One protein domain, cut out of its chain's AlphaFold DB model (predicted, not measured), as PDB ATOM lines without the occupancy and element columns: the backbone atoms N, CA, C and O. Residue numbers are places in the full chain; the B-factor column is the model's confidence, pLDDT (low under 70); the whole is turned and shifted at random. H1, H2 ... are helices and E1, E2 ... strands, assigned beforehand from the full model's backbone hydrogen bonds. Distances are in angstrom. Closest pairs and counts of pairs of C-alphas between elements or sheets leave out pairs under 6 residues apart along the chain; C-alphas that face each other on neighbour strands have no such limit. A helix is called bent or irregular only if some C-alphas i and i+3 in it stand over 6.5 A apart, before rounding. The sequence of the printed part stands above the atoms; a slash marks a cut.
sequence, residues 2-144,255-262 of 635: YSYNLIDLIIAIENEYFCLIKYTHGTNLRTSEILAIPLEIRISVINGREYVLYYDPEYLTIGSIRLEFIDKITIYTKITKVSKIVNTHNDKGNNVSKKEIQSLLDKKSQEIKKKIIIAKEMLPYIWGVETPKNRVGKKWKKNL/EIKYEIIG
ATOM      1  N   TYR A   2      31.113  11.216 -30.326       58.00
ATOM      2  CA  TYR A   2      30.742  12.633 -30.102       58.00
ATOM      3  C   TYR A   2      31.921  13.602 -29.945       58.00
ATOM      4  O   TYR A   2      31.975  14.617 -30.632       58.00
ATOM      5  N   SER A   3      32.911  13.250 -29.123       66.12
ATOM      6  CA  SER A   3      34.112  14.075 -28.939       66.12
ATOM      7  C   SER A   3      34.935  14.236 -30.224       66.12
ATOM      8  O   SER A   3      35.619  15.239 -30.381       66.12
ATOM      9  N   TYR A   4      34.845  13.285 -31.161       76.19
ATOM     10  CA  TYR A   4      35.536  13.360 -32.451       76.19
ATOM     11  C   TYR A   4      34.814  14.305 -33.413       76.19
ATOM     12  O   TYR A   4      35.454  15.157 -34.017       76.19
ATOM     13  N   ASN A   5      33.479  14.225 -33.465       84.75
ATOM     14  CA  ASN A   5      32.665  15.158 -34.247       84.75
ATOM     15  C   ASN A   5      32.920  16.608 -33.812       84.75
ATOM     16  O   ASN A   5      33.025  17.490 -34.656       84.75
ATOM     17  N   LEU A   6      33.062  16.857 -32.505       87.12
ATOM     18  CA  LEU A   6      33.385  18.187 -31.990       87.12
ATOM     19  C   LEU A   6      34.730  18.705 -32.525       87.12
ATOM     20  O   LEU A   6      34.799  19.844 -32.976       87.12
ATOM     21  N   ILE A   7      35.780  17.876 -32.513       82.81
ATOM     22  CA  ILE A   7      37.107  18.254 -33.024       82.81
ATOM     23  C   ILE A   7      37.041  18.568 -34.524       82.81
ATOM     24  O   ILE A   7      37.515  19.625 -34.948       82.81
ATOM     25  N   ASP A   8      36.415  17.694 -35.313       85.12
ATOM     26  CA  ASP A   8      36.256  17.882 -36.759       85.12
ATOM     27  C   ASP A   8      35.497  19.188 -37.072       85.12
ATOM     28  O   ASP A   8      35.889  19.953 -37.958       85.12
ATOM     29  N   LEU A   9      34.453  19.502 -36.294       91.06
ATOM     30  CA  LEU A   9      33.690  20.743 -36.435       91.06
ATOM     31  C   LEU A   9      34.491  21.981 -36.030       91.06
ATOM     32  O   LEU A   9      34.411  22.983 -36.730       91.06
ATOM     33  N   ILE A  10      35.277  21.932 -34.951       88.81
ATOM     34  CA  ILE A  10      36.140  23.053 -34.545       88.81
ATOM     35  C   ILE A  10      37.127  23.389 -35.668       88.81
ATOM     36  O   ILE A  10      37.246  24.551 -36.060       88.81
ATOM     37  N   ILE A  11      37.772  22.375 -36.249       84.00
ATOM     38  CA  ILE A  11      38.689  22.558 -37.381       84.00
ATOM     39  C   ILE A  11      37.950  23.155 -38.584       84.00
ATOM     40  O   ILE A  11      38.469  24.059 -39.244       84.00
ATOM     41  N   ALA A  12      36.734  22.682 -38.867       88.81
ATOM     42  CA  ALA A  12      35.919  23.221 -39.945       88.81
ATOM     43  C   ALA A  12      35.499  24.682 -39.706       88.81
ATOM     44  O   ALA A  12      35.531  25.463 -40.654       88.81
ATOM     45  N   ILE A  13      35.168  25.076 -38.468       91.44
ATOM     46  CA  ILE A  13      34.827  26.464 -38.105       91.44
ATOM     47  C   ILE A  13      36.038  27.382 -38.301       91.44
ATOM     48  O   ILE A  13      35.917  28.435 -38.928       91.44
ATOM     49  N   GLU A  14      37.207  26.981 -37.791       86.19
ATOM     50  CA  GLU A  14      38.450  27.765 -37.862       86.19
ATOM     51  C   GLU A  14      38.866  28.081 -39.303       86.19
ATOM     52  O   GLU A  14      39.409  29.150 -39.575       86.19
ATOM     53  N   ASN A  15      38.592  27.158 -40.226       84.88
ATOM     54  CA  ASN A  15      38.997  27.261 -41.626       84.88
ATOM     55  C   ASN A  15      37.834  27.578 -42.584       84.88
ATOM     56  O   ASN A  15      38.050  27.659 -43.794       84.88
ATOM     57  N   GLU A  16      36.616  27.750 -42.064       88.81
ATOM     58  CA  GLU A  16      35.388  27.973 -42.839       88.81
ATOM     59  C   GLU A  16      35.146  26.897 -43.920       88.81
ATOM     60  O   GLU A  16      34.716  27.192 -45.040       88.81
ATOM     61  N   TYR A  17      35.452  25.634 -43.599       87.56
ATOM     62  CA  TYR A  17      35.301  24.518 -44.530       87.56
ATOM     63  C   TYR A  17      33.842  24.099 -44.717       87.56
ATOM     64  O   TYR A  17      32.993  24.259 -43.842       87.56
ATOM     65  N   PHE A  18      33.569  23.501 -45.878       90.06
ATOM     66  CA  PHE A  18      32.302  22.825 -46.115       90.06
ATOM     67  C   PHE A  18      32.320  21.450 -45.456       90.06
ATOM     68  O   PHE A  18      33.281  20.693 -45.599       90.06
ATOM     69  N   CYS A  19      31.214  21.106 -44.816       91.69
ATOM     70  CA  CYS A  19      30.981  19.809 -44.213       91.69
ATOM     71  C   CYS A  19      29.751  19.169 -44.845       91.69
ATOM     72  O   CYS A  19      28.689  19.788 -44.921       91.69
ATOM     73  N   LEU A  20      29.882  17.911 -45.257       92.75
ATOM     74  CA  LEU A  20      28.733  17.039 -45.450       92.75
ATOM     75  C   LEU A  20      28.486  16.311 -44.132       92.75
ATOM     76  O   LEU A  20      29.313  15.506 -43.700       92.75
ATOM     77  N   ILE A  21      27.375  16.639 -43.484       93.06
ATOM     78  CA  ILE A  21      26.986  16.080 -42.192       93.06
ATOM     79  C   ILE A  21      25.883  15.062 -42.438       93.06
ATOM     80  O   ILE A  21      24.785  15.424 -42.864       93.06
ATOM     81  N   LYS A  22      26.169  13.795 -42.147       91.69
ATOM     82  CA  LYS A  22      25.165  12.733 -42.088       91.69
ATOM     83  C   LYS A  22      24.694  12.592 -40.652       91.69
ATOM     84  O   LYS A  22      25.516  12.541 -39.733       91.69
ATOM     85  N   TYR A  23      23.388  12.524 -40.466       91.00
ATOM     86  CA  TYR A  23      22.795  12.485 -39.142       91.00
ATOM     87  C   TYR A  23      21.543  11.626 -39.106       91.00
ATOM     88  O   TYR A  23      20.827  11.513 -40.105       91.00
ATOM     89  N   THR A  24      21.254  11.081 -37.930       87.19
ATOM     90  CA  THR A  24      20.053  10.298 -37.662       87.19
ATOM     91  C   THR A  24      19.147  11.071 -36.714       87.19
ATOM     92  O   THR A  24      19.524  11.443 -35.606       87.19
ATOM     93  N   HIS A  25      17.928  11.356 -37.161       78.06
ATOM     94  CA  HIS A  25      16.954  12.105 -36.376       78.06
ATOM     95  C   HIS A  25      16.578  11.356 -35.092       78.06
ATOM     96  O   HIS A  25      16.072  10.239 -35.144       78.06
ATOM     97  N   GLY A  26      16.700  12.014 -33.937       67.06
ATOM     98  CA  GLY A  26      16.381  11.391 -32.648       67.06
ATOM     99  C   GLY A  26      14.914  10.998 -32.425       67.06
ATOM    100  O   GLY A  26      14.642  10.262 -31.487       67.06
ATOM    101  N   THR A  27      13.962  11.479 -33.238       66.06
ATOM    102  CA  THR A  27      12.526  11.170 -33.067       66.06
ATOM    103  C   THR A  27      12.010  10.097 -34.017       66.06
ATOM    104  O   THR A  27      11.217   9.259 -33.609       66.06
ATOM    105  N   ASN A  28      12.426  10.123 -35.285       71.62
ATOM    106  CA  ASN A  28      11.949   9.178 -36.300       71.62
ATOM    107  C   ASN A  28      13.016   8.153 -36.720       71.62
ATOM    108  O   ASN A  28      12.713   7.282 -37.532       71.62
ATOM    109  N   LEU A  29      14.241   8.263 -36.187       77.62
ATOM    110  CA  LEU A  29      15.390   7.391 -36.458       77.62
ATOM    111  C   LEU A  29      15.776   7.286 -37.942       77.62
ATOM    112  O   LEU A  29      16.492   6.371 -38.341       77.62
ATOM    113  N   ARG A  30      15.321   8.228 -38.776       80.19
ATOM    114  CA  ARG A  30      15.682   8.294 -40.192       80.19
ATOM    115  C   ARG A  30      16.982   9.055 -40.358       80.19
ATOM    116  O   ARG A  30      17.227  10.051 -39.673       80.19
ATOM    117  N   THR A  31      17.782   8.608 -41.312       84.38
ATOM    118  CA  THR A  31      19.054   9.235 -41.643       84.38
ATOM    119  C   THR A  31      18.878  10.238 -42.778       84.38
ATOM    120  O   THR A  31      18.116  10.018 -43.720       84.38
ATOM    121  N   SER A  32      19.581  11.360 -42.707       87.62
ATOM    122  CA  SER A  32      19.616  12.382 -43.754       87.62
ATOM    123  C   SER A  32      20.977  13.062 -43.793       87.62
ATOM    124  O   SER A  32      21.809  12.877 -42.904       87.62
ATOM    125  N   GLU A  33      21.218  13.831 -44.849       91.00
ATOM    126  CA  GLU A  33      22.454  14.582 -45.030       91.00
ATOM    127  C   GLU A  33      22.184  16.082 -45.150       91.00
ATOM    128  O   GLU A  33      21.136  16.511 -45.638       91.00
ATOM    129  N   ILE A  34      23.151  16.881 -44.702       91.06
ATOM    130  CA  ILE A  34      23.129  18.343 -44.771       91.06
ATOM    131  C   ILE A  34      24.484  18.816 -45.284       91.06
ATOM    132  O   ILE A  34      25.526  18.413 -44.765       91.06
ATOM    133  N   LEU A  35      24.467  19.702 -46.278       90.31
ATOM    134  CA  LEU A  35      25.636  20.488 -46.642       90.31
ATOM    135  C   LEU A  35      25.685  21.721 -45.737       90.31
ATOM    136  O   LEU A  35      24.766  22.533 -45.742       90.31
ATOM    137  N   ALA A  36      26.750  21.864 -44.960       93.00
ATOM    138  CA  ALA A  36      26.854  22.863 -43.908       93.00
ATOM    139  C   ALA A  36      28.204  23.582 -43.957       93.00
ATOM    140  O   ALA A  36      29.224  22.981 -44.282       93.00
ATOM    141  N   ILE A  37      28.220  24.861 -43.584       93.75
ATOM    142  CA  ILE A  37      29.441  25.568 -43.178       93.75
ATOM    143  C   ILE A  37      29.306  25.848 -41.677       93.75
ATOM    144  O   ILE A  37      28.524  26.730 -41.309       93.75
ATOM    145  N   PRO A  38      29.983  25.083 -40.803       95.88
ATOM    146  CA  PRO A  38      29.931  25.289 -39.357       95.88
ATOM    147  C   PRO A  38      30.318  26.721 -38.961       95.88
ATOM    148  O   PRO A  38      31.263  27.289 -39.509       95.88
ATOM    149  N   LEU A  39      29.587  27.309 -38.012       95.19
ATOM    150  CA  LEU A  39      29.789  28.692 -37.562       95.19
ATOM    151  C   LEU A  39      30.223  28.778 -36.095       95.19
ATOM    152  O   LEU A  39      31.119  29.551 -35.774       95.19
ATOM    153  N   GLU A  40      29.558  28.028 -35.214       94.81
ATOM    154  CA  GLU A  40      29.728  28.098 -33.759       94.81
ATOM    155  C   GLU A  40      29.229  26.792 -33.121       94.81
ATOM    156  O   GLU A  40      28.223  26.223 -33.554       94.81
ATOM    157  N   ILE A  41      29.902  26.333 -32.070       95.44
ATOM    158  CA  ILE A  41      29.423  25.269 -31.188       95.44
ATOM    159  C   ILE A  41      28.666  25.902 -30.025       95.44
ATOM    160  O   ILE A  41      29.195  26.769 -29.338       95.44
ATOM    161  N   ARG A  42      27.448  25.441 -29.745       94.38
ATOM    162  CA  ARG A  42      26.667  25.844 -28.571       94.38
ATOM    163  C   ARG A  42      26.546  24.710 -27.576       94.38
ATOM    164  O   ARG A  42      26.063  23.635 -27.916       94.38
ATOM    165  N   ILE A  43      26.937  24.972 -26.333       92.94
ATOM    166  CA  ILE A  43      26.892  23.995 -25.242       92.94
ATOM    167  C   ILE A  43      26.014  24.531 -24.118       92.94
ATOM    168  O   ILE A  43      26.255  25.620 -23.599       92.94
ATOM    169  N   SER A  44      25.025  23.743 -23.704       90.44
ATOM    170  CA  SER A  44      24.267  24.029 -22.490       90.44
ATOM    171  C   SER A  44      25.071  23.623 -21.255       90.44
ATOM    172  O   SER A  44      25.459  22.464 -21.106       90.44
ATOM    173  N   VAL A  45      25.293  24.542 -20.317       87.81
ATOM    174  CA  VAL A  45      25.851  24.222 -18.990       87.81
ATOM    175  C   VAL A  45      24.802  23.648 -18.040       87.81
ATOM    176  O   VAL A  45      25.168  23.076 -17.014       87.81
ATOM    177  N   ILE A  46      23.516  23.792 -18.375       82.81
ATOM    178  CA  ILE A  46      22.376  23.309 -17.587       82.81
ATOM    179  C   ILE A  46      22.144  21.814 -17.809       82.81
ATOM    180  O   ILE A  46      21.964  21.090 -16.829       82.81
ATOM    181  N   ASN A  47      22.130  21.362 -19.067       83.06
ATOM    182  CA  ASN A  47      21.801  19.980 -19.436       83.06
ATOM    183  C   ASN A  47      22.918  19.250 -20.207       83.06
ATOM    184  O   ASN A  47      22.778  18.063 -20.483       83.06
ATOM    185  N   GLY A  48      24.018  19.933 -20.544       86.62
ATOM    186  CA  GLY A  48      25.180  19.335 -21.205       86.62
ATOM    187  C   GLY A  48      25.030  19.105 -22.710       86.62
ATOM    188  O   GLY A  48      25.974  18.615 -23.318       86.62
ATOM    189  N   ARG A  49      23.890  19.446 -23.325       88.31
ATOM    190  CA  ARG A  49      23.668  19.228 -24.761       88.31
ATOM    191  C   ARG A  49      24.539  20.148 -25.604       88.31
ATOM    192  O   ARG A  49      24.653  21.344 -25.325       88.31
ATOM    193  N   GLU A  50      25.074  19.578 -26.674       93.50
ATOM    194  CA  GLU A  50      25.998  20.229 -27.596       93.50
ATOM    195  C   GLU A  50      25.378  20.307 -28.993       93.50
ATOM    196  O   GLU A  50      24.812  19.335 -29.503       93.50
ATOM    197  N   TYR A  51      25.492  21.474 -29.615       95.56
ATOM    198  CA  TYR A  51      24.929  21.786 -30.922       95.56
ATOM    199  C   TYR A  51      25.981  22.459 -31.789       95.56
ATOM    200  O   TYR A  51      26.788  23.235 -31.286       95.56
ATOM    201  N   VAL A  52      25.932  22.227 -33.096       96.38
ATOM    202  CA  VAL A  52      26.628  23.073 -34.065       96.38
ATOM    203  C   VAL A  52      25.607  23.931 -34.783       96.38
ATOM    204  O   VAL A  52      24.651  23.422 -35.372       96.38
ATOM    205  N   LEU A  53      25.819  25.243 -34.723       97.12
ATOM    206  CA  LEU A  53      25.151  26.190 -35.596       97.12
ATOM    207  C   LEU A  53      25.949  26.265 -36.889       97.12
ATOM    208  O   LEU A  53      27.175  26.385 -36.874       97.12
ATOM    209  N   TYR A  54      25.249  26.201 -38.011       96.12
ATOM    210  CA  TYR A  54      25.870  26.184 -39.325       96.12
ATOM    211  C   TYR A  54      25.119  27.085 -40.295       96.12
ATOM    212  O   TYR A  54      23.908  27.275 -40.195       96.12
ATOM    213  N   TYR A  55      25.845  27.632 -41.260       94.88
ATOM    214  CA  TYR A  55      25.248  28.257 -42.425       94.88
ATOM    215  C   TYR A  55      24.883  27.177 -43.436       94.88
ATOM    216  O   TYR A  55      25.730  26.373 -43.834       94.88
ATOM    217  N   ASP A  56      23.625  27.176 -43.854       91.31
ATOM    218  CA  ASP A  56      23.113  26.321 -44.910       91.31
ATOM    219  C   ASP A  56      23.234  27.059 -46.258       91.31
ATOM    220  O   ASP A  56      22.508  28.036 -46.491       91.31
ATOM    221  N   PRO A  57      24.152  26.648 -47.151       85.88
ATOM    222  CA  PRO A  57      24.363  27.311 -48.429       85.88
ATOM    223  C   PRO A  57      23.241  27.047 -49.441       85.88
ATOM    224  O   PRO A  57      23.153  27.789 -50.421       85.88
ATOM    225  N   GLU A  58      22.395  26.035 -49.229       80.38
ATOM    226  CA  GLU A  58      21.263  25.732 -50.104       80.38
ATOM    227  C   GLU A  58      20.097  26.678 -49.804       80.38
ATOM    228  O   GLU A  58      19.626  27.416 -50.675       80.38
ATOM    229  N   TYR A  59      19.655  26.700 -48.548       83.69
ATOM    230  CA  TYR A  59      18.510  27.515 -48.139       83.69
ATOM    231  C   TYR A  59      18.899  28.959 -47.811       83.69
ATOM    232  O   TYR A  59      18.026  29.827 -47.697       83.69
ATOM    233  N   LEU A  60      20.204  29.239 -47.713       88.94
ATOM    234  CA  LEU A  60      20.775  30.516 -47.291       88.94
ATOM    235  C   LEU A  60      20.302  30.895 -45.885       88.94
ATOM    236  O   LEU A  60      19.950  32.049 -45.660       88.94
ATOM    237  N   THR A  61      20.238  29.945 -44.954       92.19
ATOM    238  CA  THR A  61      19.738  30.148 -43.577       92.19
ATOM    239  C   THR A  61      20.776  29.703 -42.548       92.19
ATOM    240  O   THR A  61      21.824  29.177 -42.919       92.19
ATOM    241  N   ILE A  62      20.516  29.942 -41.260       95.12
ATOM    242  CA  ILE A  62      21.289  29.326 -40.177       95.12
ATOM    243  C   ILE A  62      20.498  28.118 -39.679       95.12
ATOM    244  O   ILE A  62      19.328  28.247 -39.319       95.12
ATOM    245  N   GLY A  63      21.135  26.955 -39.665       94.50
ATOM    246  CA  GLY A  63      20.611  25.736 -39.068       94.50
ATOM    247  C   GLY A  63      21.313  25.408 -37.755       94.50
ATOM    248  O   GLY A  63      22.352  25.983 -37.423       94.50
ATOM    249  N   SER A  64      20.733  24.477 -37.004       95.44
ATOM    250  CA  SER A  64      21.325  23.923 -35.788       95.44
ATOM    251  C   SER A  64      21.078  22.423 -35.740       95.44
ATOM    252  O   SER A  64      19.979  21.958 -36.051       95.44
ATOM    253  N   ILE A  65      22.097  21.664 -35.351       92.94
ATOM    254  CA  ILE A  65      22.014  20.214 -35.186       92.94
ATOM    255  C   ILE A  65      22.733  19.789 -33.910       92.94
ATOM    256  O   ILE A  65      23.798  20.311 -33.582       92.94
ATOM    257  N   ARG A  66      22.138  18.843 -33.176       92.06
ATOM    258  CA  ARG A  66      22.774  18.246 -31.998       92.06
ATOM    259  C   ARG A  66      23.931  17.361 -32.426       92.06
ATOM    260  O   ARG A  66      23.745  16.501 -33.284       92.06
ATOM    261  N   LEU A  67      25.075  17.506 -31.763       92.44
ATOM    262  CA  LEU A  67      26.248  16.668 -32.023       92.44
ATOM    263  C   LEU A  67      25.954  15.186 -31.775       92.44
ATOM    264  O   LEU A  67      26.527  14.334 -32.451       92.44
ATOM    265  N   GLU A  68      25.030  14.887 -30.855       88.19
ATOM    266  CA  GLU A  68      24.646  13.516 -30.512       88.19
ATOM    267  C   GLU A  68      23.943  12.756 -31.650       88.19
ATOM    268  O   GLU A  68      23.871  11.534 -31.638       88.19
ATOM    269  N   PHE A  69      23.431  13.480 -32.647       89.88
ATOM    270  CA  PHE A  69      22.749  12.896 -33.801       89.88
ATOM    271  C   PHE A  69      23.633  12.813 -35.040       89.88
ATOM    272  O   PHE A  69      23.190  12.294 -36.060       89.88
ATOM    273  N   ILE A  70      24.859  13.337 -34.980       91.38
ATOM    274  CA  ILE A  70      25.785  13.314 -36.108       91.38
ATOM    275  C   ILE A  70      26.444  11.937 -36.186       91.38
ATOM    276  O   ILE A  70      27.255  11.572 -35.334       91.38
ATOM    277  N   ASP A  71      26.139  11.213 -37.259       87.69
ATOM    278  CA  ASP A  71      26.717   9.901 -37.546       87.69
ATOM    279  C   ASP A  71      28.071  10.035 -38.249       87.69
ATOM    280  O   ASP A  71      28.974   9.228 -38.041       87.69
ATOM    281  N   LYS A  72      28.192  11.029 -39.141       87.56
ATOM    282  CA  LYS A  72      29.345  11.188 -40.031       87.56
ATOM    283  C   LYS A  72      29.579  12.651 -40.399       87.56
ATOM    284  O   LYS A  72      28.628  13.360 -40.725       87.56
ATOM    285  N   ILE A  73      30.846  13.062 -40.453       89.56
ATOM    286  CA  ILE A  73      31.276  14.339 -41.034       89.56
ATOM    287  C   ILE A  73      32.316  14.053 -42.117       89.56
ATOM    288  O   ILE A  73      33.295  13.358 -41.862       89.56
ATOM    289  N   THR A  74      32.111  14.601 -43.313       88.31
ATOM    290  CA  THR A  74      33.139  14.667 -44.363       88.31
ATOM    291  C   THR A  74      33.478  16.132 -44.616       88.31
ATOM    292  O   THR A  74      32.582  16.935 -44.892       88.31
ATOM    293  N   ILE A  75      34.761  16.493 -44.512       85.06
ATOM    294  CA  ILE A  75      35.233  17.881 -44.645       85.06
ATOM    295  C   ILE A  75      35.808  18.101 -46.044       85.06
ATOM    296  O   ILE A  75      36.672  17.352 -46.499       85.06
ATOM    297  N   TYR A  76      35.384  19.171 -46.711       82.50
ATOM    298  CA  TYR A  76      35.849  19.547 -48.042       82.50
ATOM    299  C   TYR A  76      36.627  20.864 -47.996       82.50
ATOM    300  O   TYR A  76      36.092  21.909 -47.623       82.50
ATOM    301  N   THR A  77      37.877  20.832 -48.467       76.31
ATOM    302  CA  THR A  77      38.684  22.055 -48.672       76.31
ATOM    303  C   THR A  77      38.235  22.847 -49.896       76.31
ATOM    304  O   THR A  77      38.374  24.067 -49.954       76.31
ATOM    305  N   LYS A  78      37.706  22.146 -50.903       75.38
ATOM    306  CA  LYS A  78      37.174  22.728 -52.131       75.38
ATOM    307  C   LYS A  78      36.072  21.829 -52.665       75.38
ATOM    308  O   LYS A  78      36.280  20.628 -52.807       75.38
ATOM    309  N   ILE A  79      34.939  22.418 -53.018       74.81
ATOM    310  CA  ILE A  79      33.855  21.740 -53.732       74.81
ATOM    311  C   ILE A  79      33.829  22.279 -55.167       74.81
ATOM    312  O   ILE A  79      34.031  23.473 -55.378       74.81
ATOM    313  N   THR A  80      33.647  21.402 -56.151       73.81
ATOM    314  CA  THR A  80      33.528  21.754 -57.579       73.81
ATOM    315  C   THR A  80      32.129  21.494 -58.125       73.81
ATOM    316  O   THR A  80      31.702  22.159 -59.064       73.81
ATOM    317  N   LYS A  81      31.406  20.520 -57.561       76.94
ATOM    318  CA  LYS A  81      30.027  20.211 -57.949       76.94
ATOM    319  C   LYS A  81      29.267  19.593 -56.783       76.94
ATOM    320  O   LYS A  81      29.817  18.759 -56.069       76.94
ATOM    321  N   VAL A  82      27.993  19.952 -56.645       81.62
ATOM    322  CA  VAL A  82      27.068  19.348 -55.679       81.62
ATOM    323  C   VAL A  82      25.837  18.852 -56.432       81.62
ATOM    324  O   VAL A  82      25.256  19.569 -57.242       81.62
ATOM    325  N   SER A  83      25.427  17.615 -56.186       81.31
ATOM    326  CA  SER A  83      24.148  17.093 -56.668       81.31
ATOM    327  C   SER A  83      23.320  16.673 -55.468       81.31
ATOM    328  O   SER A  83      23.760  15.835 -54.684       81.31
ATOM    329  N   LYS A  84      22.135  17.258 -55.324       83.06
ATOM    330  CA  LYS A  84      21.178  16.892 -54.288       83.06
ATOM    331  C   LYS A  84      20.277  15.787 -54.817       83.06
ATOM    332  O   LYS A  84      19.767  15.870 -55.934       83.06
ATOM    333  N   ILE A  85      20.077  14.757 -54.014       82.38
ATOM    334  CA  ILE A  85      19.191  13.638 -54.306       82.38
ATOM    335  C   ILE A  85      18.108  13.645 -53.239       82.38
ATOM    336  O   ILE A  85      18.396  13.483 -52.054       82.38
ATOM    337  N   VAL A  86      16.868  13.857 -53.667       82.50
ATOM    338  CA  VAL A  86      15.691  13.803 -52.802       82.50
ATOM    339  C   VAL A  86      14.956  12.507 -53.105       82.50
ATOM    340  O   VAL A  86      14.385  12.352 -54.186       82.50
ATOM    341  N   ASN A  87      14.981  11.576 -52.158       77.94
ATOM    342  CA  ASN A  87      14.209  10.342 -52.236       77.94
ATOM    343  C   ASN A  87      12.905  10.554 -51.484       77.94
ATOM    344  O   ASN A  87      12.918  10.686 -50.265       77.94
ATOM    345  N   THR A  88      11.791  10.616 -52.207       77.06
ATOM    346  CA  THR A  88      10.460  10.704 -51.605       77.06
ATOM    347  C   THR A  88       9.868   9.306 -51.543       77.06
ATOM    348  O   THR A  88       9.785   8.614 -52.560       77.06
ATOM    349  N   HIS A  89       9.507   8.891 -50.338       73.50
ATOM    350  CA  HIS A  89       8.917   7.599 -50.049       73.50
ATOM    351  C   HIS A  89       7.440   7.807 -49.769       73.50
ATOM    352  O   HIS A  89       7.109   8.399 -48.744       73.50
ATOM    353  N   ASN A  90       6.582   7.321 -50.667       67.31
ATOM    354  CA  ASN A  90       5.143   7.436 -50.484       67.31
ATOM    355  C   ASN A  90       4.549   6.188 -49.828       67.31
ATOM    356  O   ASN A  90       5.048   5.069 -49.995       67.31
ATOM    357  N   ASP A  91       3.405   6.360 -49.176       56.94
ATOM    358  CA  ASP A  91       2.719   5.308 -48.405       56.94
ATOM    359  C   ASP A  91       2.307   4.095 -49.256       56.94
ATOM    360  O   ASP A  91       2.166   2.980 -48.755       56.94
ATOM    361  N   LYS A  92       2.198   4.295 -50.576       58.25
ATOM    362  CA  LYS A  92       1.889   3.262 -51.579       58.25
ATOM    363  C   LYS A  92       3.102   2.427 -52.023       58.25
ATOM    364  O   LYS A  92       2.961   1.600 -52.915       58.25
ATOM    365  N   GLY A  93       4.289   2.646 -51.445       56.31
ATOM    366  CA  GLY A  93       5.522   1.924 -51.798       56.31
ATOM    367  C   GLY A  93       6.236   2.441 -53.053       56.31
ATOM    368  O   GLY A  93       7.243   1.866 -53.461       56.31
ATOM    369  N   ASN A  94       5.756   3.537 -53.646       55.72
ATOM    370  CA  ASN A  94       6.437   4.200 -54.753       55.72
ATOM    371  C   ASN A  94       7.564   5.082 -54.203       55.72
ATOM    372  O   ASN A  94       7.306   6.025 -53.454       55.72
ATOM    373  N   ASN A  95       8.799   4.789 -54.609       62.78
ATOM    374  CA  ASN A  95       9.966   5.612 -54.311       62.78
ATOM    375  C   ASN A  95      10.270   6.488 -55.526       62.78
ATOM    376  O   ASN A  95      10.592   5.973 -56.597       62.78
ATOM    377  N   VAL A  96      10.192   7.808 -55.367       68.94
ATOM    378  CA  VAL A  96      10.599   8.758 -56.409       68.94
ATOM    379  C   VAL A  96      11.918   9.385 -55.988       68.94
ATOM    380  O   VAL A  96      11.977  10.114 -55.000       68.94
ATOM    381  N   SER A  97      12.979   9.100 -56.739       68.94
ATOM    382  CA  SER A  97      14.270   9.765 -56.569       68.94
ATOM    383  C   SER A  97      14.384  10.902 -57.574       68.94
ATOM    384  O   SER A  97      14.356  10.678 -58.786       68.94
ATOM    385  N   LYS A  98      14.498  12.134 -57.078       77.12
ATOM    386  CA  LYS A  98      14.758  13.313 -57.903       77.12
ATOM    387  C   LYS A  98      16.183  13.783 -57.648       77.12
ATOM    388  O   LYS A  98      16.530  14.138 -56.522       77.12
ATOM    389  N   LYS A  99      16.998  13.809 -58.703       75.62
ATOM    390  CA  LYS A  99      18.355  14.359 -58.664       75.62
ATOM    391  C   LYS A  99      18.347  15.775 -59.223       75.62
ATOM    392  O   LYS A  99      18.072  15.977 -60.403       75.62
ATOM    393  N   GLU A 100      18.664  16.743 -58.379       71.38
ATOM    394  CA  GLU A 100      18.865  18.134 -58.765       71.38
ATOM    395  C   GLU A 100      20.366  18.427 -58.765       71.38
ATOM    396  O   GLU A 100      21.049  18.340 -57.743       71.38
ATOM    397  N   ILE A 101      20.910  18.728 -59.945       60.75
ATOM    398  CA  ILE A 101      22.313  19.117 -60.083       60.75
ATOM    399  C   ILE A 101      22.397  20.620 -59.863       60.75
ATOM    400  O   ILE A 101      21.864  21.393 -60.657       60.75
ATOM    401  N   GLN A 102      23.127  21.033 -58.832       61.47
ATOM    402  CA  GLN A 102      23.425  22.434 -58.595       61.47
ATOM    403  C   GLN A 102      24.925  22.651 -58.801       61.47
ATOM    404  O   GLN A 102      25.762  22.190 -58.024       61.47
ATOM    405  N   SER A 103      25.302  23.344 -59.876       53.97
ATOM    406  CA  SER A 103      26.689  23.778 -60.059       53.97
ATOM    407  C   SER A 103      27.016  24.876 -59.046       53.97
ATOM    408  O   SER A 103      26.906  26.074 -59.299       53.97
ATOM    409  N   LEU A 104      27.420  24.466 -57.852       55.81
ATOM    410  CA  LEU A 104      28.157  25.333 -56.952       55.81
ATOM    411  C   LEU A 104      29.630  25.323 -57.375       55.81
ATOM    412  O   LEU A 104      30.227  24.257 -57.457       55.81
ATOM    413  N   LEU A 105      30.182  26.535 -57.545       57.31
ATOM    414  CA  LEU A 105      31.612  26.887 -57.454       57.31
ATOM    415  C   LEU A 105      32.466  26.927 -58.736       57.31
ATOM    416  O   LEU A 105      33.526  26.323 -58.781       57.31
ATOM    417  N   ASP A 106      32.119  27.817 -59.673       44.88
ATOM    418  CA  ASP A 106      33.149  28.512 -60.484       44.88
ATOM    419  C   ASP A 106      32.991  30.046 -60.539       44.88
ATOM    420  O   ASP A 106      33.794  30.741 -61.154       44.88
ATOM    421  N   LYS A 107      31.996  30.634 -59.843       38.19
ATOM    422  CA  LYS A 107      31.757  32.093 -59.910       38.19
ATOM    423  C   LYS A 107      31.645  32.895 -58.610       38.19
ATOM    424  O   LYS A 107      31.451  34.096 -58.736       38.19
ATOM    425  N   LYS A 108      31.776  32.358 -57.381       50.44
ATOM    426  CA  LYS A 108      31.440  33.168 -56.173       50.44
ATOM    427  C   LYS A 108      32.079  32.776 -54.824       50.44
ATOM    428  O   LYS A 108      31.421  32.821 -53.787       50.44
ATOM    429  N   SER A 109      33.387  32.521 -54.784       60.88
ATOM    430  CA  SER A 109      34.136  32.431 -53.510       60.88
ATOM    431  C   SER A 109      33.982  33.692 -52.632       60.88
ATOM    432  O   SER A 109      33.925  33.590 -51.411       60.88
ATOM    433  N   GLN A 110      33.819  34.881 -53.229       67.12
ATOM    434  CA  GLN A 110      33.572  36.127 -52.484       67.12
ATOM    435  C   GLN A 110      32.142  36.283 -51.937       67.12
ATOM    436  O   GLN A 110      31.968  36.911 -50.896       67.12
ATOM    437  N   GLU A 111      31.101  35.767 -52.602       79.38
ATOM    438  CA  GLU A 111      29.728  35.922 -52.089       79.38
ATOM    439  C   GLU A 111      29.458  34.986 -50.919       79.38
ATOM    440  O   GLU A 111      28.867  35.427 -49.938       79.38
ATOM    441  N   ILE A 112      29.940  33.740 -50.980       81.75
ATOM    442  CA  ILE A 112      29.811  32.804 -49.858       81.75
ATOM    443  C   ILE A 112      30.525  33.369 -48.626       81.75
ATOM    444  O   ILE A 112      29.915  33.442 -47.565       81.75
ATOM    445  N   LYS A 113      31.742  33.907 -48.781       84.31
ATOM    446  CA  LYS A 113      32.444  34.613 -47.693       84.31
ATOM    447  C   LYS A 113      31.624  35.766 -47.110       84.31
ATOM    448  O   LYS A 113      31.469  35.857 -45.897       84.31
ATOM    449  N   LYS A 114      31.014  36.611 -47.954       88.38
ATOM    450  CA  LYS A 114      30.109  37.682 -47.487       88.38
ATOM    451  C   LYS A 114      28.903  37.130 -46.719       88.38
ATOM    452  O   LYS A 114      28.469  37.754 -45.758       88.38
ATOM    453  N   LYS A 115      28.345  35.988 -47.133       90.56
ATOM    454  CA  LYS A 115      27.232  35.334 -46.427       90.56
ATOM    455  C   LYS A 115      27.661  34.763 -45.081       90.56
ATOM    456  O   LYS A 115      26.929  34.961 -44.123       90.56
ATOM    457  N   ILE A 116      28.837  34.144 -44.995       90.44
ATOM    458  CA  ILE A 116      29.397  33.638 -43.734       90.44
ATOM    459  C   ILE A 116      29.600  34.787 -42.742       90.44
ATOM    460  O   ILE A 116      29.187  34.663 -41.594       90.44
ATOM    461  N   ILE A 117      30.143  35.928 -43.186       91.81
ATOM    462  CA  ILE A 117      30.296  37.125 -42.337       91.81
ATOM    463  C   ILE A 117      28.936  37.573 -41.784       91.81
ATOM    464  O   ILE A 117      28.782  37.710 -40.576       91.81
ATOM    465  N   ILE A 118      27.921  37.710 -42.647       93.75
ATOM    466  CA  ILE A 118      26.564  38.082 -42.212       93.75
ATOM    467  C   ILE A 118      25.976  37.026 -41.260       93.75
ATOM    468  O   ILE A 118      25.312  37.379 -40.291       93.75
ATOM    469  N   ALA A 119      26.202  35.734 -41.512       93.88
ATOM    470  CA  ALA A 119      25.716  34.665 -40.644       93.88
ATOM    471  C   ALA A 119      26.373  34.719 -39.254       93.88
ATOM    472  O   ALA A 119      25.679  34.551 -38.255       93.88
ATOM    473  N   LYS A 120      27.675  35.023 -39.176       91.81
ATOM    474  CA  LYS A 120      28.391  35.250 -37.910       91.81
ATOM    475  C   LYS A 120      27.838  36.472 -37.160       91.81
ATOM    476  O   LYS A 120      27.596  36.378 -35.963       91.81
ATOM    477  N   GLU A 121      27.527  37.571 -37.858       91.31
ATOM    478  CA  GLU A 121      26.877  38.761 -37.266       91.31
ATOM    479  C   GLU A 121      25.480  38.475 -36.681       91.31
ATOM    480  O   GLU A 121      25.033  39.183 -35.780       91.31
ATOM    481  N   MET A 122      24.781  37.449 -37.181       92.06
ATOM    482  CA  MET A 122      23.463  37.040 -36.682       92.06
ATOM    483  C   MET A 122      23.536  36.232 -35.376       92.06
ATOM    484  O   MET A 122      22.561  36.234 -34.622       92.06
ATOM    485  N   LEU A 123      24.652  35.548 -35.085       91.06
ATOM    486  CA  LEU A 123      24.774  34.618 -33.948       91.06
ATOM    487  C   LEU A 123      24.446  35.239 -32.578       91.06
ATOM    488  O   LEU A 123      23.720  34.585 -31.819       91.06
ATOM    489  N   PRO A 124      24.885  36.474 -32.242       88.06
ATOM    490  CA  PRO A 124      24.569  37.096 -30.951       88.06
ATOM    491  C   PRO A 124      23.067  37.308 -30.708       88.06
ATOM    492  O   PRO A 124      22.630  37.405 -29.567       88.06
ATOM    493  N   TYR A 125      22.260  37.336 -31.772       89.44
ATOM    494  CA  TYR A 125      20.814  37.558 -31.705       89.44
ATOM    495  C   TYR A 125      20.012  36.251 -31.662       89.44
ATOM    496  O   TYR A 125      18.784  36.281 -31.653       89.44
ATOM    497  N   ILE A 126      20.675  35.091 -31.652       90.81
ATOM    498  CA  ILE A 126      20.034  33.787 -31.440       90.81
ATOM    499  C   ILE A 126      20.084  33.480 -29.941       90.81
ATOM    500  O   ILE A 126      21.174  33.372 -29.379       90.81
ATOM    501  N   TRP A 127      18.924  33.307 -29.300       88.38
ATOM    502  CA  TRP A 127      18.818  33.153 -27.840       88.38
ATOM    503  C   TRP A 127      19.469  31.873 -27.293       88.38
ATOM    504  O   TRP A 127      20.233  31.930 -26.331       88.38
ATOM    505  N   GLY A 128      19.168  30.720 -27.893       90.56
ATOM    506  CA  GLY A 128      19.653  29.414 -27.457       90.56
ATOM    507  C   GLY A 128      20.147  28.594 -28.635       90.56
ATOM    508  O   GLY A 128      21.257  28.811 -29.105       90.56
ATOM    509  N   VAL A 129      19.364  27.649 -29.131       91.94
ATOM    510  CA  VAL A 129      19.734  26.831 -30.300       91.94
ATOM    511  C   VAL A 129      18.656  26.824 -31.379       91.94
ATOM    512  O   VAL A 129      18.899  26.305 -32.468       91.94
ATOM    513  N   GLU A 130      17.491  27.414 -31.102       91.38
ATOM    514  CA  GLU A 130      16.427  27.625 -32.079       91.38
ATOM    515  C   GLU A 130      16.852  28.708 -33.077       91.38
ATOM    516  O   GLU A 130      16.993  29.883 -32.732       91.38
ATOM    517  N   THR A 131      17.085  28.308 -34.327       88.31
ATOM    518  CA  THR A 131      17.556  29.220 -35.370       88.31
ATOM    519  C   THR A 131      16.394  29.853 -36.140       88.31
ATOM    520  O   THR A 131      15.354  29.218 -36.352       88.31
ATOM    521  N   PRO A 132      16.541  31.112 -36.594       84.44
ATOM    522  CA  PRO A 132      15.517  31.766 -37.395       84.44
ATOM    523  C   PRO A 132      15.393  31.094 -38.766       84.44
ATOM    524  O   PRO A 132      16.389  30.780 -39.415       84.44
ATOM    525  N   LYS A 133      14.164  30.981 -39.283       81.12
ATOM    526  CA  LYS A 133      13.907  30.487 -40.653       81.12
ATOM    527  C   LYS A 133      14.241  31.518 -41.747       81.12
ATOM    528  O   LYS A 133      13.921  31.322 -42.919       81.12
ATOM    529  N   ASN A 134      14.832  32.650 -41.379       83.75
ATOM    530  CA  ASN A 134      15.069  33.787 -42.259       83.75
ATOM    531  C   ASN A 134      16.341  33.601 -43.090       83.75
ATOM    532  O   ASN A 134      17.350  33.075 -42.621       83.75
ATOM    533  N   ARG A 135      16.318  34.114 -44.326       86.25
ATOM    534  CA  ARG A 135      17.500  34.113 -45.192       86.25
ATOM    535  C   ARG A 135      18.588  35.057 -44.671       86.25
ATOM    536  O   ARG A 135      18.330  36.229 -44.396       86.25
ATOM    537  N   VAL A 136      19.826  34.576 -44.669       89.06
ATOM    538  CA  VAL A 136      21.056  35.329 -44.420       89.06
ATOM    539  C   VAL A 136      21.254  36.355 -45.536       89.06
ATOM    540  O   VAL A 136      21.491  36.033 -46.707       89.06
ATOM    541  N   GLY A 137      21.165  37.637 -45.193       88.25
ATOM    542  CA  GLY A 137      21.335  38.738 -46.140       88.25
ATOM    543  C   GLY A 137      21.243  40.104 -45.471       88.25
ATOM    544  O   GLY A 137      20.824  40.204 -44.332       88.25
ATOM    545  N   LYS A 138      21.589  41.180 -46.188       86.25
ATOM    546  CA  LYS A 138      21.771  42.536 -45.620       86.25
ATOM    547  C   LYS A 138      20.589  43.099 -44.809       86.25
ATOM    548  O   LYS A 138      20.780  44.023 -44.031       86.25
ATOM    549  N   LYS A 139      19.369  42.593 -45.011       89.12
ATOM    550  CA  LYS A 139      18.148  43.050 -44.322       89.12
ATOM    551  C   LYS A 139      17.754  42.158 -43.133       89.12
ATOM    552  O   LYS A 139      16.634  42.284 -42.652       89.12
ATOM    553  N   TRP A 140      18.633  41.261 -42.673       91.38
ATOM    554  CA  TRP A 140      18.314  40.280 -41.629       91.38
ATOM    555  C   TRP A 140      17.841  40.925 -40.318       91.38
ATOM    556  O   TRP A 140      16.907  40.401 -39.714       91.38
ATOM    557  N   LYS A 141      18.394  42.093 -39.953       91.38
ATOM    558  CA  LYS A 141      18.022  42.852 -38.745       91.38
ATOM    559  C   LYS A 141      16.538  43.227 -38.679       91.38
ATOM    560  O   LYS A 141      15.993  43.338 -37.596       91.38
ATOM    561  N   LYS A 142      15.847  43.344 -39.823       91.19
ATOM    562  CA  LYS A 142      14.397  43.631 -39.860       91.19
ATOM    563  C   LYS A 142      13.528  42.514 -39.274       91.19
ATOM    564  O   LYS A 142      12.339  42.725 -39.084       91.19
ATOM    565  N   ASN A 143      14.097  41.327 -39.071       90.50
ATOM    566  CA  ASN A 143      13.393  40.178 -38.502       90.50
ATOM    567  C   ASN A 143      13.652  40.018 -37.000       90.50
ATOM    568  O   ASN A 143      13.188  39.044 -36.412       90.50
ATOM    569  N   LEU A 144      14.439  40.918 -36.404       91.12
ATOM    570  CA  LEU A 144      14.616  40.965 -34.963       91.12
ATOM    571  C   LEU A 144      13.357  41.533 -34.319       91.12
ATOM    572  O   LEU A 144      12.680  42.390 -34.889       91.12
ATOM    573  N   GLU A 255      14.022  11.681 -47.827       76.88
ATOM    574  CA  GLU A 255      15.434  11.578 -47.459       76.88
ATOM    575  C   GLU A 255      16.256  12.456 -48.396       76.88
ATOM    576  O   GLU A 255      16.098  12.397 -49.621       76.88
ATOM    577  N   ILE A 256      17.155  13.252 -47.824       79.69
ATOM    578  CA  ILE A 256      18.093  14.073 -48.587       79.69
ATOM    579  C   ILE A 256      19.469  13.416 -48.532       79.69
ATOM    580  O   ILE A 256      19.972  13.111 -47.450       79.69
ATOM    581  N   LYS A 257      20.071  13.225 -49.708       83.69
ATOM    582  CA  LYS A 257      21.454  12.773 -49.892       83.69
ATOM    583  C   LYS A 257      22.195  13.717 -50.830       83.69
ATOM    584  O   LYS A 257      21.576  14.340 -51.698       83.69
ATOM    585  N   TYR A 258      23.510  13.794 -50.693       82.81
ATOM    586  CA  TYR A 258      24.367  14.600 -51.549       82.81
ATOM    587  C   TYR A 258      25.433  13.754 -52.235       82.81
ATOM    588  O   TYR A 258      26.121  12.944 -51.623       82.81
ATOM    589  N   GLU A 259      25.632  14.018 -53.522       81.75
ATOM    590  CA  GLU A 259      26.845  13.635 -54.234       81.75
ATOM    591  C   GLU A 259      27.700  14.884 -54.445       81.75
ATOM    592  O   GLU A 259      27.308  15.810 -55.166       81.75
ATOM    593  N   ILE A 260      28.872  14.919 -53.815       80.56
ATOM    594  CA  ILE A 260      29.785  16.062 -53.863       80.56
ATOM    595  C   ILE A 260      31.052  15.660 -54.612       80.56
ATOM    596  O   ILE A 260      31.731  14.707 -54.236       80.56
ATOM    597  N   ILE A 261      31.398  16.424 -55.647       76.56
ATOM    598  CA  ILE A 261      32.706  16.356 -56.299       76.56
ATOM    599  C   ILE A 261      33.551  17.484 -55.713       76.56
ATOM    600  O   ILE A 261      33.158  18.653 -55.746       76.56
ATOM    601  N   GLY A 262      34.701  17.139 -55.140       73.44
ATOM    602  CA  GLY A 262      35.565  18.089 -54.457       73.44
ATOM    603  C   GLY A 262      36.813  17.437 -53.871       73.44
ATOM    604  O   GLY A 262      36.977  16.220 -53.921       73.44
TER     605      GLY A 262
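This is residues 2 to 144 and 255 to 262 of the 635 residues of the protein "WYL domain-containing protein" of [Eubacterium] rectale (UniProt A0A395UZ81). One strongly twisted sheet of seven strands bends back on itself, with H1 on one of its faces and H2 on the opposite face. Its longest strand, E5, turns sharply, so that its first part runs beside E1 and its later part beside E6 and E7, and E7 comes close to the first part of E2; the short H3 lies beyond H2, off the sheet. The printed part has 151 residues with three named helices and seven named strands in the order H1, E1, E2, E3, E4, E5, E6, H2, H3, E7. The sheet is branched and antiparallel in its neighbour pairs, and the class is mixed, helices and strands. The whole is compact, with a radius of gyration of the C-alphas of 15.9 A and spans of 45, 42 and 32 A.

H1, residues 2 to 15, is on the branched sheet. A tight link leads to E1, residues 18 to 24, which forms a hairpin with E2, residues 31 to 43; N 21 and O 34 are 2.9 A apart, within hydrogen-bond range. The closest C-alphas of H1 and E2 are those of Ile 13 and Pro 38, 5.2 A apart. E2 bends by 106 degrees at residue 39 and is staggered, pairing with E1 over residues 31 to 36 and with E3, residues 50 to 56, over residues 37 to 43. In this second hairpin N 42 and O 51 are 2.8 A apart. E3 and E4, residues 61 to 66, form a third hairpin, with N 63 and O 54 at 2.8 A. E1, E2, E3 and E4 make a meander, each strand the antiparallel neighbour of the one before. E5, residues 70 to 89, bends by 145 degrees at residue 78 and has three neighbours. Its residues 70 to 76 pair with E1, where N 74 and O 20 are 3.0 A apart; E2 lies on the other side of E1. Its residues 82 to 89 pair with E6, residues 95 to 102, in a hairpin with N 86 and O 98 at 2.9 A. H2, residues 109 to 125, is on the sheet at a height of 9.0 A, on the opposite face from H1. It lies over E3, slantwise at 41 degrees on the local plane, and only just not over E4, on which 2 of its C-alphas fall. The closest C-alphas of H2 and E3 are those of Ala 119 and Tyr 55, 6.7 A apart. H3, residues 140 to 143, is not on the sheet and is close to H2 but not clearly touching, C-alphas 122 and 140 being 7.8 A apart. E7, residues 255 to 262, is antiparallel to E5, with N 85 and O 257 at 2.8 A, and its C-alpha 257 is 5.3 A from C-alpha 33 of E2. Every O i to N i+4 pair of H1 is within hydrogen-bond range, 11 of 13 are in H2, and H3 is too short for such a pair.

H1 begins at C-alpha 2, (30.742, 12.633, -30.102), and is 20.4 A long. E1 measures 19.5 A, E2 23.4 A, E3 18.6 A, E4 16.9 A, E5 22.6 A and E6 22.0 A. H2 begins at C-alpha 109, (34.136, 32.431, -53.510), and is 26.1 A long; it is only just irregular, C-alphas 121 and 124 being 6.9 A apart. H3 measures 5.8 A. E7, 22.3 A long, ends at C-alpha 262, (35.565, 18.089, -54.457).

The two C-alphas farthest apart, those of Glu 14 and Lys 92, are 46.1 A apart. Residues 145 to 254 are not printed, and C-alphas 144 and 255 are 31.9 A apart across this cut. Of the links that are printed whole, that from H2 to H3 is long, with 14 residues. The mean pLDDT of the printed part is 82.9; residues 2 to 3, 26 to 27, 90 to 97 and 101 to 110 are under 70.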